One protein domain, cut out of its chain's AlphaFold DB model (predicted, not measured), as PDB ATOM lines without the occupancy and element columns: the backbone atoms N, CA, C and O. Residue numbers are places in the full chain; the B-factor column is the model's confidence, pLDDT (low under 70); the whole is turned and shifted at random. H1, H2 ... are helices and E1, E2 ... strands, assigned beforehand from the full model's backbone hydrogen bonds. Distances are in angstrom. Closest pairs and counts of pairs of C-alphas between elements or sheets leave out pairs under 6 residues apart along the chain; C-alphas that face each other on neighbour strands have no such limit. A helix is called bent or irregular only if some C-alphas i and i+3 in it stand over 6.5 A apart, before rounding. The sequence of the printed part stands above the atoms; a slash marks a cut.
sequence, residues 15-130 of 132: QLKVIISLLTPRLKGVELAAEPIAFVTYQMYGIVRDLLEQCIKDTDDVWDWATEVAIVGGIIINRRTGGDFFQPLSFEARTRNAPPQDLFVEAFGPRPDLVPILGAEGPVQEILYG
ATOM      1  N   GLN A  15     282.206 283.421 348.421       86.62
ATOM      2  CA  GLN A  15     281.721 284.212 349.551       86.62
ATOM      3  C   GLN A  15     281.686 283.360 350.817       86.62
ATOM      4  O   GLN A  15     282.217 283.770 351.848       86.62
ATOM      5  N   LEU A  16     281.163 282.133 350.728       87.69
ATOM      6  CA  LEU A  16     281.168 281.201 351.855       87.69
ATOM      7  C   LEU A  16     282.595 280.861 352.306       87.69
ATOM      8  O   LEU A  16     282.853 280.793 353.505       87.69
ATOM      9  N   LYS A  17     283.543 280.692 351.372       90.19
ATOM     10  CA  LYS A  17     284.964 280.482 351.711       90.19
ATOM     11  C   LYS A  17     285.542 281.662 352.492       90.19
ATOM     12  O   LYS A  17     286.223 281.437 353.491       90.19
ATOM     13  N   VAL A  18     285.250 282.894 352.072       92.12
ATOM     14  CA  VAL A  18     285.682 284.108 352.782       92.12
ATOM     15  C   VAL A  18     285.063 284.160 354.178       92.12
ATOM     16  O   VAL A  18     285.800 284.295 355.153       92.12
ATOM     17  N   ILE A  19     283.747 283.955 354.298       91.19
ATOM     18  CA  ILE A  19     283.045 283.942 355.591       91.19
ATOM     19  C   ILE A  19     283.661 282.905 356.533       91.19
ATOM     20  O   ILE A  19     283.998 283.241 357.665       91.19
ATOM     21  N   ILE A  20     283.866 281.668 356.065       92.38
ATOM     22  CA  ILE A  20     284.501 280.614 356.865       92.38
ATOM     23  C   ILE A  20     285.897 281.062 357.304       92.38
ATOM     24  O   ILE A  20     286.201 280.986 358.489       92.38
ATOM     25  N   SER A  21     286.721 281.583 356.389       94.44
ATOM     26  CA  SER A  21     288.088 282.007 356.711       94.44
ATOM     27  C   SER A  21     288.153 283.124 357.764       94.44
ATOM     28  O   SER A  21     289.020 283.085 358.635       94.44
ATOM     29  N   LEU A  22     287.215 284.076 357.725       93.94
ATOM     30  CA  LEU A  22     287.120 285.179 358.685       93.94
ATOM     31  C   LEU A  22     286.545 284.727 360.032       93.94
ATOM     32  O   LEU A  22     286.957 285.226 361.081       93.94
ATOM     33  N   LEU A  23     285.606 283.779 360.011       93.75
ATOM     34  CA  LEU A  23     284.917 283.294 361.202       93.75
ATOM     35  C   LEU A  23     285.736 282.266 361.981       93.75
ATOM     36  O   LEU A  23     285.780 282.355 363.203       93.75
ATOM     37  N   THR A  24     286.417 281.324 361.319       93.56
ATOM     38  CA  THR A  24     287.197 280.255 361.971       93.56
ATOM     39  C   THR A  24     288.088 280.740 363.126       93.56
ATOM     40  O   THR A  24     287.965 280.173 364.213       93.56
ATOM     41  N   PRO A  25     288.940 281.779 362.980       92.25
ATOM     42  CA  PRO A  25     289.774 282.242 364.093       92.25
ATOM     43  C   PRO A  25     288.971 282.856 365.251       92.25
ATOM     44  O   PRO A  25     289.452 282.877 366.382       92.25
ATOM     45  N   ARG A  26     287.747 283.332 364.993       90.56
ATOM     46  CA  ARG A  26     286.842 283.940 365.981       90.56
ATOM     47  C   ARG A  26     285.966 282.928 366.721       90.56
ATOM     48  O   ARG A  26     285.278 283.302 367.661       90.56
ATOM     49  N   LEU A  27     285.993 281.650 366.330       91.12
ATOM     50  CA  LEU A  27     285.244 280.583 367.008       91.12
ATOM     51  C   LEU A  27     285.943 280.043 368.261       91.12
ATOM     52  O   LEU A  27     285.377 279.207 368.960       91.12
ATOM     53  N   LYS A  28     287.167 280.489 368.559       87.88
ATOM     54  CA  LYS A  28     287.876 280.083 369.776       87.88
ATOM     55  C   LYS A  28     287.058 280.479 371.013       87.88
ATOM     56  O   LYS A  28     286.762 281.658 371.184       87.88
ATOM     57  N   GLY A  29     286.743 279.518 371.882       81.56
ATOM     58  CA  GLY A  29     285.959 279.760 373.096       81.56
ATOM     59  C   GLY A  29     284.450 279.583 372.919       81.56
ATOM     60  O   GLY A  29     283.720 279.754 373.891       81.56
ATOM     61  N   VAL A  30     283.965 279.208 371.726       88.00
ATOM     62  CA  VAL A  30     282.535 278.927 371.496       88.00
ATOM     63  C   VAL A  30     282.015 277.805 372.401       88.00
ATOM     64  O   VAL A  30     280.850 277.803 372.780       88.00
ATOM     65  N   GLU A  31     282.880 276.873 372.802       85.56
ATOM     66  CA  GLU A  31     282.582 275.797 373.748       85.56
ATOM     67  C   GLU A  31     282.282 276.285 375.174       85.56
ATOM     68  O   GLU A  31     281.680 275.550 375.953       85.56
ATOM     69  N   LEU A  32     282.690 277.512 375.510       81.81
ATOM     70  CA  LEU A  32     282.410 278.165 376.791       81.81
ATOM     71  C   LEU A  32     281.176 279.078 376.719       81.81
ATOM     72  O   LEU A  32     280.746 279.603 377.746       81.81
ATOM     73  N   ALA A  33     280.617 279.292 375.525       83.31
ATOM     74  CA  ALA A  33     279.462 280.153 375.331       83.31
ATOM     75  C   ALA A  33     278.188 279.500 375.882       83.31
ATOM     76  O   ALA A  33     277.925 278.320 375.643       83.31
ATOM     77  N   ALA A  34     277.352 280.292 376.556       84.19
ATOM     78  CA  ALA A  34     276.057 279.817 377.041       84.19
ATOM     79  C   ALA A  34     275.104 279.446 375.889       84.19
ATOM     80  O   ALA A  34     274.309 278.516 376.018       84.19
ATOM     81  N   GLU A  35     275.192 280.160 374.761       88.38
ATOM     82  CA  GLU A  35     274.412 279.883 373.553       88.38
ATOM     83  C   GLU A  35     275.301 280.065 372.300       88.38
ATOM     84  O   GLU A  35     275.657 281.194 371.942       88.38
ATOM     85  N   PRO A  36     275.713 278.965 371.639       91.19
ATOM     86  CA  PRO A  36     276.654 279.013 370.520       91.19
ATOM     87  C   PRO A  36     276.165 279.794 369.295       91.19
ATOM     88  O   PRO A  36     276.982 280.394 368.596       91.19
ATOM     89  N   ILE A  37     274.860 279.805 368.999       92.62
ATOM     90  CA  ILE A  37     274.334 280.521 367.826       92.62
ATOM     91  C   ILE A  37     274.460 282.033 368.043       92.62
ATOM     92  O   ILE A  37     274.933 282.748 367.157       92.62
ATOM     93  N   ALA A  38     274.108 282.521 369.229       92.50
ATOM     94  CA  ALA A  38     274.269 283.902 369.641       92.50
ATOM     95  C   ALA A  38     275.748 284.291 369.606       92.50
ATOM     96  O   ALA A  38     276.086 285.290 368.973       92.50
ATOM     97  N   PHE A  39     276.635 283.464 370.178       93.50
ATOM     98  CA  PHE A  39     278.084 283.675 370.110       93.50
ATOM     99  C   PHE A  39     278.554 283.904 368.671       93.50
ATOM    100  O   PHE A  39     279.150 284.937 368.366       93.50
ATOM    101  N   VAL A  40     278.236 282.976 367.763       94.50
ATOM    102  CA  VAL A  40     278.622 283.073 366.348       94.50
ATOM    103  C   VAL A  40     278.021 284.314 365.690       94.50
ATOM    104  O   VAL A  40     278.696 284.973 364.902       94.50
ATOM    105  N   THR A  41     276.783 284.672 366.031       95.62
ATOM    106  CA  THR A  41     276.108 285.857 365.482       95.62
ATOM    107  C   THR A  41     276.835 287.145 365.873       95.62
ATOM    108  O   THR A  41     277.070 287.997 365.016       95.62
ATOM    109  N   TYR A  42     277.278 287.267 367.127       95.62
ATOM    110  CA  TYR A  42     278.107 288.396 367.558       95.62
ATOM    111  C   TYR A  42     279.462 288.414 366.846       95.62
ATOM    112  O   TYR A  42     279.880 289.472 366.378       95.62
ATOM    113  N   GLN A  43     280.119 287.262 366.670       94.50
ATOM    114  CA  GLN A  43     281.370 287.200 365.901       94.50
ATOM    115  C   GLN A  43     281.179 287.646 364.445       94.50
ATOM    116  O   GLN A  43     282.014 288.378 363.910       94.50
ATOM    117  N   MET A  44     280.067 287.258 363.816       95.50
ATOM    118  CA  MET A  44     279.704 287.698 362.467       95.50
ATOM    119  C   MET A  44     279.463 289.205 362.392       95.50
ATOM    120  O   MET A  44     279.942 289.841 361.456       95.50
ATOM    121  N   TYR A  45     278.789 289.792 363.384       96.50
ATOM    122  CA  TYR A  45     278.656 291.246 363.481       96.50
ATOM    123  C   TYR A  45     280.029 291.932 363.547       96.50
ATOM    124  O   TYR A  45     280.281 292.865 362.785       96.50
ATOM    125  N   GLY A  46     280.946 291.426 364.381       94.31
ATOM    126  CA  GLY A  46     282.312 291.947 364.464       94.31
ATOM    127  C   GLY A  46     283.043 291.911 363.118       94.31
ATOM    128  O   GLY A  46     283.667 292.894 362.738       94.31
ATOM    129  N   ILE A  47     282.913 290.816 362.358       94.62
ATOM    130  CA  ILE A  47     283.477 290.708 361.001       94.62
ATOM    131  C   ILE A  47     282.890 291.771 360.070       94.62
ATOM    132  O   ILE A  47     283.642 292.458 359.385       94.62
ATOM    133  N   VAL A  48     281.563 291.909 360.028       95.19
ATOM    134  CA  VAL A  48     280.891 292.868 359.136       95.19
ATOM    135  C   VAL A  48     281.285 294.303 359.475       95.19
ATOM    136  O   VAL A  48     281.573 295.078 358.565       95.19
ATOM    137  N   ARG A  49     281.353 294.650 360.763       94.94
ATOM    138  CA  ARG A  49     281.817 295.966 361.213       94.94
ATOM    139  C   ARG A  49     283.257 296.231 360.768       94.94
ATOM    140  O   ARG A  49     283.524 297.295 360.224       94.94
ATOM    141  N   ASP A  50     284.163 295.274 360.968       93.00
ATOM    142  CA  ASP A  50     285.575 295.437 360.601       93.00
ATOM    143  C   ASP A  50     285.757 295.559 359.073       93.00
ATOM    144  O   ASP A  50     286.595 296.327 358.604       93.00
ATOM    145  N   LEU A  51     284.941 294.854 358.280       93.38
ATOM    146  CA  LEU A  51     284.920 295.010 356.821       93.38
ATOM    147  C   LEU A  51     284.382 296.384 356.399       93.38
ATOM    148  O   LEU A  51     284.950 297.007 355.505       93.38
ATOM    149  N   LEU A  52     283.319 296.876 357.043       92.44
ATOM    150  CA  LEU A  52     282.764 298.205 356.768       92.44
ATOM    151  C   LEU A  52     283.772 299.313 357.098       92.44
ATOM    152  O   LEU A  52     283.958 300.232 356.302       92.44
ATOM    153  N   GLU A  53     284.447 299.198 358.243       90.19
ATOM    154  CA  GLU A  53     285.552 300.071 358.645       90.19
ATOM    155  C   GLU A  53     286.621 300.148 357.553       90.19
ATOM    156  O   GLU A  53     287.040 301.239 357.166       90.19
ATOM    157  N   GLN A  54     287.052 298.989 357.053       91.00
ATOM    158  CA  GLN A  54     288.057 298.915 356.005       91.00
ATOM    159  C   GLN A  54     287.565 299.557 354.704       91.00
ATOM    160  O   GLN A  54     288.293 300.345 354.114       91.00
ATOM    161  N   CYS A  55     286.317 299.310 354.295       90.50
ATOM    162  CA  CYS A  55     285.748 299.961 353.116       90.50
ATOM    163  C   CYS A  55     285.760 301.489 353.237       90.50
ATOM    164  O   CYS A  55     286.129 302.159 352.281       90.50
ATOM    165  N   ILE A  56     285.399 302.049 354.395       88.50
ATOM    166  CA  ILE A  56     285.402 303.506 354.600       88.50
ATOM    167  C   ILE A  56     286.826 304.069 354.565       88.50
ATOM    168  O   ILE A  56     287.039 305.144 354.012       88.50
ATOM    169  N   LYS A  57     287.801 303.348 355.129       86.12
ATOM    170  CA  LYS A  57     289.220 303.737 355.085       86.12
ATOM    171  C   LYS A  57     289.812 303.687 353.680       86.12
ATOM    172  O   LYS A  57     290.619 304.544 353.343       86.12
ATOM    173  N   ASP A  58     289.420 302.699 352.884       88.56
ATOM    174  CA  ASP A  58     289.981 302.455 351.552       88.56
ATOM    175  C   ASP A  58     289.302 303.302 350.449       88.56
ATOM    176  O   ASP A  58     289.740 303.273 349.298       88.56
ATOM    177  N   THR A  59     288.244 304.056 350.780       85.25
ATOM    178  CA  THR A  59     287.370 304.764 349.824       85.25
ATOM    179  C   THR A  59     287.357 306.271 350.108       85.25
ATOM    180  O   THR A  59     286.461 306.784 350.776       85.25
ATOM    181  N   ASP A  60     288.360 307.001 349.610       84.81
ATOM    182  CA  ASP A  60     288.489 308.453 349.831       84.81
ATOM    183  C   ASP A  60     287.368 309.282 349.173       84.81
ATOM    184  O   ASP A  60     287.034 310.367 349.656       84.81
ATOM    185  N   ASP A  61     286.762 308.778 348.095       88.62
ATOM    186  CA  ASP A  61     285.707 309.449 347.326       88.62
ATOM    187  C   ASP A  61     284.361 309.508 348.061       88.62
ATOM    188  O   ASP A  61     283.492 310.299 347.689       88.62
ATOM    189  N   VAL A  62     284.183 308.765 349.163       87.50
ATOM    190  CA  VAL A  62     282.992 308.905 350.025       87.50
ATOM    191  C   VAL A  62     282.836 310.343 350.542       87.50
ATOM    192  O   VAL A  62     281.720 310.841 350.699       87.50
ATOM    193  N   TRP A  63     283.956 311.044 350.742       91.00
ATOM    194  CA  TRP A  63     283.989 312.405 351.276       91.00
ATOM    195  C   TRP A  63     283.788 313.490 350.215       91.00
ATOM    196  O   TRP A  63     283.628 314.658 350.565       91.00
ATOM    197  N   ASP A  64     283.771 313.127 348.930       92.81
ATOM    198  CA  ASP A  64     283.487 314.076 347.847       92.81
ATOM    199  C   ASP A  64     281.999 314.464 347.818       92.81
ATOM    200  O   ASP A  64     281.633 315.532 347.323       92.81
ATOM    201  N   TRP A  65     281.139 313.611 348.386       89.31
ATOM    202  CA  TRP A  65     279.679 313.741 348.344       89.31
ATOM    203  C   TRP A  65     279.033 313.836 349.730       89.31
ATOM    204  O   TRP A  65     277.833 314.091 349.827       89.31
ATOM    205  N   ALA A  66     279.808 313.642 350.800       91.38
ATOM    206  CA  ALA A  66     279.331 313.686 352.175       91.38
ATOM    207  C   ALA A  66     280.353 314.362 353.097       91.38
ATOM    208  O   ALA A  66     281.551 314.101 353.032       91.38
ATOM    209  N   THR A  67     279.870 315.208 354.004       92.44
ATOM    210  CA  THR A  67     280.693 315.787 355.081       92.44
ATOM    211  C   THR A  67     280.739 314.896 356.318       92.44
ATOM    212  O   THR A  67     281.647 315.020 357.139       92.44
ATOM    213  N   GLU A  68     279.754 314.013 356.449       93.50
ATOM    214  CA  GLU A  68     279.542 313.150 357.600       93.50
ATOM    215  C   GLU A  68     278.887 311.838 357.159       93.50
ATOM    216  O   GLU A  68     278.012 311.827 356.290       93.50
ATOM    217  N   VAL A  69     279.305 310.735 357.776       93.50
ATOM    218  CA  VAL A  69     278.718 309.405 357.601       93.50
ATOM    219  C   VAL A  69     278.290 308.889 358.967       93.50
ATOM    220  O   VAL A  69     279.124 308.683 359.849       93.50
ATOM    221  N   ALA A  70     276.989 308.662 359.138       95.44
ATOM    222  CA  ALA A  70     276.435 308.035 360.329       95.44
ATOM    223  C   ALA A  70     276.365 306.513 360.142       95.44
ATOM    224  O   ALA A  70     275.832 306.030 359.141       95.44
ATOM    225  N   ILE A  71     276.873 305.755 361.112       95.56
ATOM    226  CA  ILE A  71     276.900 304.290 361.074       95.56
ATOM    227  C   ILE A  71     276.203 303.747 362.308       95.56
ATOM    228  O   ILE A  71     276.673 303.938 363.427       95.56
ATOM    229  N   VAL A  72     275.112 303.014 362.092       97.25
ATOM    230  CA  VAL A  72     274.441 302.230 363.132       97.25
ATOM    231  C   VAL A  72     274.713 300.756 362.867       97.25
ATOM    232  O   VAL A  72     274.248 300.196 361.874       97.25
ATOM    233  N   GLY A  73     275.474 300.127 363.757       97.12
ATOM    234  CA  GLY A  73     275.788 298.705 363.712       97.12
ATOM    235  C   GLY A  73     274.960 297.927 364.726       97.12
ATOM    236  O   GLY A  73     274.710 298.392 365.837       97.12
ATOM    237  N   GLY A  74     274.536 296.721 364.364       97.00
ATOM    238  CA  GLY A  74     273.793 295.856 365.271       97.00
ATOM    239  C   GLY A  74     273.391 294.534 364.641       97.00
ATOM    240  O   GLY A  74     273.786 294.207 363.521       97.00
ATOM    241  N   ILE A  75     272.595 293.772 365.383       97.56
ATOM    242  CA  ILE A  75     272.095 292.462 364.967       97.56
ATOM    243  C   ILE A  75     270.592 292.558 364.732       97.56
ATOM    244  O   ILE A  75     269.837 292.994 365.602       97.56
ATOM    245  N   ILE A  76     270.151 292.108 363.559       96.94
ATOM    246  CA  ILE A  76     268.731 291.918 363.263       96.94
ATOM    247  C   ILE A  76     268.300 290.553 363.805       96.94
ATOM    248  O   ILE A  76     268.909 289.528 363.494       96.94
ATOM    249  N   ILE A  77     267.225 290.534 364.591       95.25
ATOM    250  CA  ILE A  77     266.614 289.322 365.137       95.25
ATOM    251  C   ILE A  77     265.301 289.088 364.395       95.25
ATOM    252  O   ILE A  77     264.286 289.736 364.665       95.25
ATOM    253  N   ASN A  78     265.337 288.138 363.464       95.06
ATOM    254  CA  ASN A  78     264.190 287.814 362.627       95.06
ATOM    255  C   ASN A  78     263.153 286.999 363.405       95.06
ATOM    256  O   ASN A  78     263.493 286.005 364.056       95.06
ATOM    257  N   ARG A  79     261.875 287.373 363.305       94.38
ATOM    258  CA  ARG A  79     260.767 286.643 363.939       94.38
ATOM    259  C   ARG A  79     259.792 286.117 362.901       94.38
ATOM    260  O   ARG A  79     259.529 286.735 361.880       94.38
ATOM    261  N   ARG A  80     259.168 284.975 363.204       91.75
ATOM    262  CA  ARG A  80     258.142 284.383 362.328       91.75
ATOM    263  C   ARG A  80     256.926 285.301 362.140       91.75
ATOM    264  O   ARG A  80     256.314 285.288 361.078       91.75
ATOM    265  N   THR A  81     256.547 286.043 363.178       91.69
ATOM    266  CA  THR A  81     255.394 286.955 363.195       91.69
ATOM    267  C   THR A  81     255.684 288.155 364.093       91.69
ATOM    268  O   THR A  81     256.393 288.011 365.087       91.69
ATOM    269  N   GLY A  82     255.067 289.303 363.803       84.44
ATOM    270  CA  GLY A  82     255.119 290.488 364.672       84.44
ATOM    271  C   GLY A  82     256.241 291.486 364.371       84.44
ATOM    272  O   GLY A  82     256.454 292.382 365.179       84.44
ATOM    273  N   GLY A  83     256.927 291.356 363.230       91.62
ATOM    274  CA  GLY A  83     258.032 292.230 362.817       91.62
ATOM    275  C   GLY A  83     259.366 291.846 363.453       91.62
ATOM    276  O   GLY A  83     259.401 291.166 364.481       91.62
ATOM    277  N   ASP A  84     260.463 292.280 362.850       95.81
ATOM    278  CA  ASP A  84     261.809 291.953 363.317       95.81
ATOM    279  C   ASP A  84     262.294 292.956 364.363       95.81
ATOM    280  O   ASP A  84     261.800 294.082 364.449       95.81
ATOM    281  N   PHE A  85     263.247 292.529 365.185       96.31
ATOM    282  CA  PHE A  85     263.937 293.423 366.108       96.31
ATOM    283  C   PHE A  85     265.318 293.779 365.583       96.31
ATOM    284  O   PHE A  85     265.920 293.037 364.808       96.31
ATOM    285  N   PHE A  86     265.839 294.895 366.073       96.62
ATOM    286  CA  PHE A  86     267.221 295.291 365.880       96.62
ATOM    287  C   PHE A  86     267.839 295.580 367.244       96.62
ATOM    288  O   PHE A  86     267.323 296.405 367.995       96.62
ATOM    289  N   GLN A  87     268.922 294.880 367.566       96.44
ATOM    290  CA  GLN A  87     269.734 295.160 368.740       96.44
ATOM    291  C   GLN A  87     270.905 296.048 368.307       96.44
ATOM    292  O   GLN A  87     271.831 295.535 367.669       96.44
ATOM    293  N   PRO A  88     270.892 297.352 368.627       97.38
ATOM    294  CA  PRO A  88     272.021 298.215 368.324       97.38
ATOM    295  C   PRO A  88     273.229 297.795 369.171       97.38
ATOM    296  O   PRO A  88     273.105 297.513 370.363       97.38
ATOM    297  N   LEU A  89     274.409 297.779 368.549       97.25
ATOM    298  CA  LEU A  89     275.700 297.478 369.180       97.25
ATOM    299  C   LEU A  89     276.746 298.570 368.940       97.25
ATOM    300  O   LEU A  89     277.714 298.658 369.690       97.25
ATOM    301  N   SER A  90     276.563 299.424 367.935       96.69
ATOM    302  CA  SER A  90     277.344 300.645 367.746       96.69
ATOM    303  C   SER A  90     276.485 301.739 367.126       96.69
ATOM    304  O   SER A  90     275.532 301.467 366.393       96.69
ATOM    305  N   PHE A  91     276.829 302.982 367.437       97.31
ATOM    306  CA  PHE A  91     276.334 304.134 366.709       97.31
ATOM    307  C   PHE A  91     277.381 305.221 366.759       97.31
ATOM    308  O   PHE A  91     277.801 305.620 367.840       97.31
ATOM    309  N   GLU A  92     277.808 305.672 365.595       96.06
ATOM    310  CA  GLU A  92     278.826 306.697 365.495       96.06
ATOM    311  C   GLU A  92     278.594 307.608 364.298       96.06
ATOM    312  O   GLU A  92     278.013 307.212 363.283       96.06
ATOM    313  N   ALA A  93     279.101 308.823 364.434       95.75
ATOM    314  CA  ALA A  93     279.262 309.769 363.350       95.75
ATOM    315  C   ALA A  93     280.737 309.841 362.958       95.75
ATOM    316  O   ALA A  93     281.623 309.949 363.809       95.75
ATOM    317  N   ARG A  94     281.012 309.785 361.656       94.06
ATOM    318  CA  ARG A  94     282.363 309.885 361.103       94.06
ATOM    319  C   ARG A  94     282.473 311.078 360.183       94.06
ATOM    320  O   ARG A  94     281.592 311.325 359.367       94.06
ATOM    321  N   THR A  95     283.602 311.762 360.265       93.31
ATOM    322  CA  THR A  95     283.983 312.830 359.339       93.31
ATOM    323  C   THR A  95     285.375 312.530 358.792       93.31
ATOM    324  O   THR A  95     286.108 311.724 359.364       93.31
ATOM    325  N   ARG A  96     285.766 313.196 357.704       90.38
ATOM    326  CA  ARG A  96     287.058 312.950 357.044       90.38
ATOM    327  C   ARG A  96     288.274 313.147 357.956       90.38
ATOM    328  O   ARG A  96     289.253 312.420 357.844       90.38
ATOM    329  N   ASN A  97     288.230 314.158 358.823       88.19
ATOM    330  CA  ASN A  97     289.414 314.680 359.516       88.19
ATOM    331  C   ASN A  97     289.311 314.621 361.047       88.19
ATOM    332  O   ASN A  97     290.150 315.211 361.729       88.19
ATOM    333  N   ALA A  98     288.295 313.955 361.598       89.62
ATOM    334  CA  ALA A  98     288.146 313.796 363.039       89.62
ATOM    335  C   ALA A  98     287.955 312.320 363.409       89.62
ATOM    336  O   ALA A  98     287.429 311.548 362.602       89.62
ATOM    337  N   PRO A  99     288.358 311.916 364.627       90.62
ATOM    338  CA  PRO A  99     288.019 310.600 365.153       90.62
ATOM    339  C   PRO A  99     286.500 310.353 365.126       90.62
ATOM    340  O   PRO A  99     285.741 311.315 365.284       90.62
ATOM    341  N   PRO A 100     286.047 309.092 364.971       92.81
ATOM    342  CA  PRO A 100     284.635 308.752 365.097       92.81
ATOM    343  C   PRO A 100     284.052 309.243 366.427       92.81
ATOM    344  O   PRO A 100     284.647 309.053 367.489       92.81
ATOM    345  N   GLN A 101     282.882 309.872 366.364       96.00
ATOM    346  CA  GLN A 101     282.120 310.283 367.534       96.00
ATOM    347  C   GLN A 101     281.160 309.159 367.924       96.00
ATOM    348  O   GLN A 101     280.243 308.862 367.163       96.00
ATOM    349  N   ASP A 102     281.339 308.561 369.104       96.12
ATOM    350  CA  ASP A 102     280.394 307.577 369.648       96.12
ATOM    351  C   ASP A 102     279.106 308.278 370.113       96.12
ATOM    352  O   ASP A 102     279.133 309.146 370.986       96.12
ATOM    353  N   LEU A 103     277.981 307.890 369.514       97.44
ATOM    354  CA  LEU A 103     276.634 308.404 369.770       97.44
ATOM    355  C   LEU A 103     275.734 307.360 370.447       97.44
ATOM    356  O   LEU A 103     274.550 307.607 370.683       97.44
ATOM    357  N   PHE A 104     276.262 306.171 370.758       97.38
ATOM    358  CA  PHE A 104     275.456 305.038 371.200       97.38
ATOM    359  C   PHE A 104     274.689 305.326 372.484       97.38
ATOM    360  O   PHE A 104     273.480 305.112 372.543       97.38
ATOM    361  N   VAL A 105     275.390 305.793 373.521       96.88
ATOM    362  CA  VAL A 105     274.789 305.947 374.853       96.88
ATOM    363  C   VAL A 105     273.717 307.029 374.855       96.88
ATOM    364  O   VAL A 105     272.686 306.864 375.502       96.88
ATOM    365  N   GLU A 106     273.930 308.100 374.097       97.06
ATOM    366  CA  GLU A 106     272.953 309.173 373.937       97.06
ATOM    367  C   GLU A 106     271.684 308.686 373.224       97.06
ATOM    368  O   GLU A 106     270.577 308.991 373.663       97.06
ATOM    369  N   ALA A 107     271.832 307.889 372.162       97.44
ATOM    370  CA  ALA A 107     270.701 307.441 371.354       97.44
ATOM    371  C   ALA A 107     269.941 306.244 371.949       97.44
ATOM    372  O   ALA A 107     268.719 306.158 371.823       97.44
ATOM    373  N   PHE A 108     270.657 305.297 372.559       97.00
ATOM    374  CA  PHE A 108     270.124 303.983 372.932       97.00
ATOM    375  C   PHE A 108     270.264 303.649 374.420       97.00
ATOM    376  O   PHE A 108     269.698 302.655 374.875       97.00
ATOM    377  N   GLY A 109     270.976 304.471 375.196       96.25
ATOM    378  CA  GLY A 109     271.251 304.211 376.605       96.25
ATOM    379  C   GLY A 109     272.423 303.242 376.826       96.25
ATOM    380  O   GLY A 109     273.314 303.123 375.981       96.25
ATOM    381  N   PRO A 110     272.481 302.564 377.987       95.12
ATOM    382  CA  PRO A 110     273.589 301.674 378.320       95.12
ATOM    383  C   PRO A 110     273.779 300.558 377.287       95.12
ATOM    384  O   PRO A 110     272.816 299.955 376.814       95.12
ATOM    385  N   ARG A 111     275.042 300.250 376.975       93.56
ATOM    386  CA  ARG A 111     275.396 299.108 376.120       93.56
ATOM    387  C   ARG A 111     274.973 297.789 376.783       93.56
ATOM    388  O   ARG A 111     274.991 297.697 378.012       93.56
ATOM    389  N   PRO A 112     274.592 296.769 375.994       93.31
ATOM    390  CA  PRO A 112     274.184 295.481 376.543       93.31
ATOM    391  C   PRO A 112     275.358 294.759 377.215       93.31
ATOM    392  O   PRO A 112     276.485 294.805 376.722       93.31
ATOM    393  N   ASP A 113     275.072 294.035 378.301       92.88
ATOM    394  CA  ASP A 113     276.019 293.084 378.886       92.88
ATOM    395  C   ASP A 113     276.046 291.801 378.046       92.88
ATOM    396  O   ASP A 113     275.063 291.057 377.969       92.88
ATOM    397  N   LEU A 114     277.178 291.569 377.385       92.12
ATOM    398  CA  LEU A 114     277.391 290.422 376.508       92.12
ATOM    399  C   LEU A 114     278.263 289.337 377.148       92.12
ATOM    400  O   LEU A 114     278.424 288.276 376.543       92.12
ATOM    401  N   VAL A 115     278.802 289.547 378.356       91.56
ATOM    402  CA  VAL A 115     279.652 288.557 379.041       91.56
ATOM    403  C   VAL A 115     278.928 287.221 379.232       91.56
ATOM    404  O   VAL A 115     279.532 286.193 378.919       91.56
ATOM    405  N   PRO A 116     277.638 287.175 379.631       88.81
ATOM    406  CA  PRO A 116     276.920 285.908 379.769       88.81
ATOM    407  C   PRO A 116     276.798 285.119 378.459       88.81
ATOM    408  O   PRO A 116     276.620 283.905 378.486       88.81
ATOM    409  N   ILE A 117     276.881 285.798 377.312       88.56
ATOM    410  CA  ILE A 117     276.741 285.189 375.985       88.56
ATOM    411  C   ILE A 117     278.112 284.785 375.436       88.56
ATOM    412  O   ILE A 117     278.269 283.686 374.908       88.56
ATOM    413  N   LEU A 118     279.101 285.675 375.556       87.75
ATOM    414  CA  LEU A 118     280.431 285.506 374.974       87.75
ATOM    415  C   LEU A 118     281.425 284.787 375.894       87.75
ATOM    416  O   LEU A 118     282.504 284.409 375.446       87.75
ATOM    417  N   GLY A 119     281.077 284.595 377.166       86.25
ATOM    418  CA  GLY A 119     281.851 283.838 378.149       86.25
ATOM    419  C   GLY A 119     283.067 284.569 378.731       86.25
ATOM    420  O   GLY A 119     283.651 284.083 379.696       86.25
ATOM    421  N   ALA A 120     283.461 285.724 378.180       86.19
ATOM    422  CA  ALA A 120     284.596 286.513 378.661       86.19
ATOM    423  C   ALA A 120     284.522 287.985 378.222       86.19
ATOM    424  O   ALA A 120     283.966 288.299 377.174       86.19
ATOM    425  N   GLU A 121     285.177 288.871 378.978       88.19
ATOM    426  CA  GLU A 121     285.253 290.320 378.712       88.19
ATOM    427  C   GLU A 121     286.000 290.678 377.419       88.19
ATOM    428  O   GLU A 121     285.600 291.584 376.698       88.19
ATOM    429  N   GLY A 122     287.082 289.963 377.087       87.56
ATOM    430  CA  GLY A 122     287.899 290.261 375.900       87.56
ATOM    431  C   GLY A 122     287.083 290.288 374.596       87.56
ATOM    432  O   GLY A 122     287.054 291.318 373.923       87.56
ATOM    433  N   PRO A 123     286.354 289.206 374.261       86.56
ATOM    434  CA  PRO A 123     285.439 289.190 373.122       86.56
ATOM    435  C   PRO A 123     284.358 290.279 373.174       86.56
ATOM    436  O   PRO A 123     284.002 290.823 372.134       86.56
ATOM    437  N   VAL A 124     283.846 290.628 374.361       89.94
ATOM    438  CA  VAL A 124     282.857 291.711 374.518       89.94
ATOM    439  C   VAL A 124     283.453 293.050 374.099       89.94
ATOM    440  O   VAL A 124     282.829 293.776 373.327       89.94
ATOM    441  N   GLN A 125     284.673 293.352 374.549       89.88
ATOM    442  CA  GLN A 125     285.369 294.581 374.175       89.88
ATOM    443  C   GLN A 125     285.590 294.651 372.660       89.88
ATOM    444  O   GLN A 125     285.248 295.653 372.032       89.88
ATOM    445  N   GLU A 126     286.062 293.558 372.051       89.56
ATOM    446  CA  GLU A 126     286.259 293.493 370.599       89.56
ATOM    447  C   GLU A 126     284.954 293.725 369.824       89.56
ATOM    448  O   GLU A 126     284.950 294.425 368.807       89.56
ATOM    449  N   ILE A 127     283.835 293.158 370.285       91.75
ATOM    450  CA  ILE A 127     282.528 293.286 369.630       91.75
ATOM    451  C   ILE A 127     281.923 294.677 369.806       91.75
ATOM    452  O   ILE A 127     281.368 295.214 368.850       91.75
ATOM    453  N   LEU A 128     282.036 295.290 370.980       90.69
ATOM    454  CA  LEU A 128     281.398 296.582 371.238       90.69
ATOM    455  C   LEU A 128     282.231 297.776 370.763       90.69
ATOM    456  O   LEU A 128     281.643 298.767 370.334       90.69
ATOM    457  N   TYR A 129     283.563 297.678 370.793       87.00
ATOM    458  CA  TYR A 129     284.441 298.841 370.603       87.00
ATOM    459  C   TYR A 129     285.420 298.734 369.434       87.00
ATOM    460  O   TYR A 129     285.998 299.743 369.044       87.00
ATOM    461  N   GLY A 130     285.595 297.553 368.838       80.44
ATOM    462  CA  GLY A 130     286.569 297.376 367.759       80.44
ATOM    463  C   GLY A 130     287.813 296.625 368.200       80.44
ATOM    464  O   GLY A 130     288.030 296.381 369.385       80.44
TER     465      GLY A 130
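This is residues 15 to 130 of the 132 residues of the protein "Hypothetical protein" of Haptolina brevifila (UniProt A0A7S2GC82). A small antiparallel sheet, E1 - E2 - E3, has the long helix H2 lying lengthwise over one face and the short H4 over the other. H1 packs steeply on H2 away from the sheet, while H6 packs on H2 and grazes the sheet. The printed part has 116 residues, ordered H1 H2 H3 E1 E2 E3 H4 H5 H6, a mixed class. It is only just compact, close to loose, with a radius of gyration of the C-alphas of 15.7 A and spans of 45 by 34 by 32 A.

Start at E1, residues 69 to 77, and E2, residues 85 to 95: this hairpin has N 71 and O 92 2.9 A apart, within hydrogen-bond range. E2 and E3, residues 98 to 102, form another hairpin, with N 101 and O 93 at 2.8 A; the three make a meander, each strand the antiparallel neighbour of the one before. H2, residues 36 to 58, is on the sheet at a height of 9.8 A and runs along E1, at 15 degrees on the local plane; their closest C-alphas, Tyr 45 and Ile 75, are 6.8 A apart. On the opposite face look for H4, residues 104 to 108, with C-alphas 91 and 104 the closest to E2 at 4.7 A. The hub H2 touches H1, residues 15 to 27, at a steep tilt of 65 degrees, closest at C-alphas 26 and 43, 6.4 A. It touches H6, residues 121 to 129, closest at C-alphas 46 and 127, 5.3 A, and only just touches H5, residues 115 to 118, with 3 pairs within 8 A. H3, residues 62 to 65, is close to H2 but not clearly touching, at 7.5 A. Each O i to N i+4 pair is within range in H2, H4 and H6, and 7 of 9 in H1; H3 and H5 are too short for one.

Find C-alpha 36 at (276.654, 279.013, 370.520); H2 runs 33.0 A to C-alpha 58. E1 spans 24.6 A from (278.718, 309.405, 357.601), and E2, 28.7 A, bends by 60 degrees at residue 89. H1, 18.2 A, is only just irregular, with C-alphas 22 and 25 6.7 A apart. H6 ends at C-alpha 129, (284.441, 298.841, 370.603).

The C-alphas farthest apart, Glu 31 and Asp 64, are 46.2 A from each other. The printed part has no cut, no link is long, and no printed residue is under 70 in pLDDT.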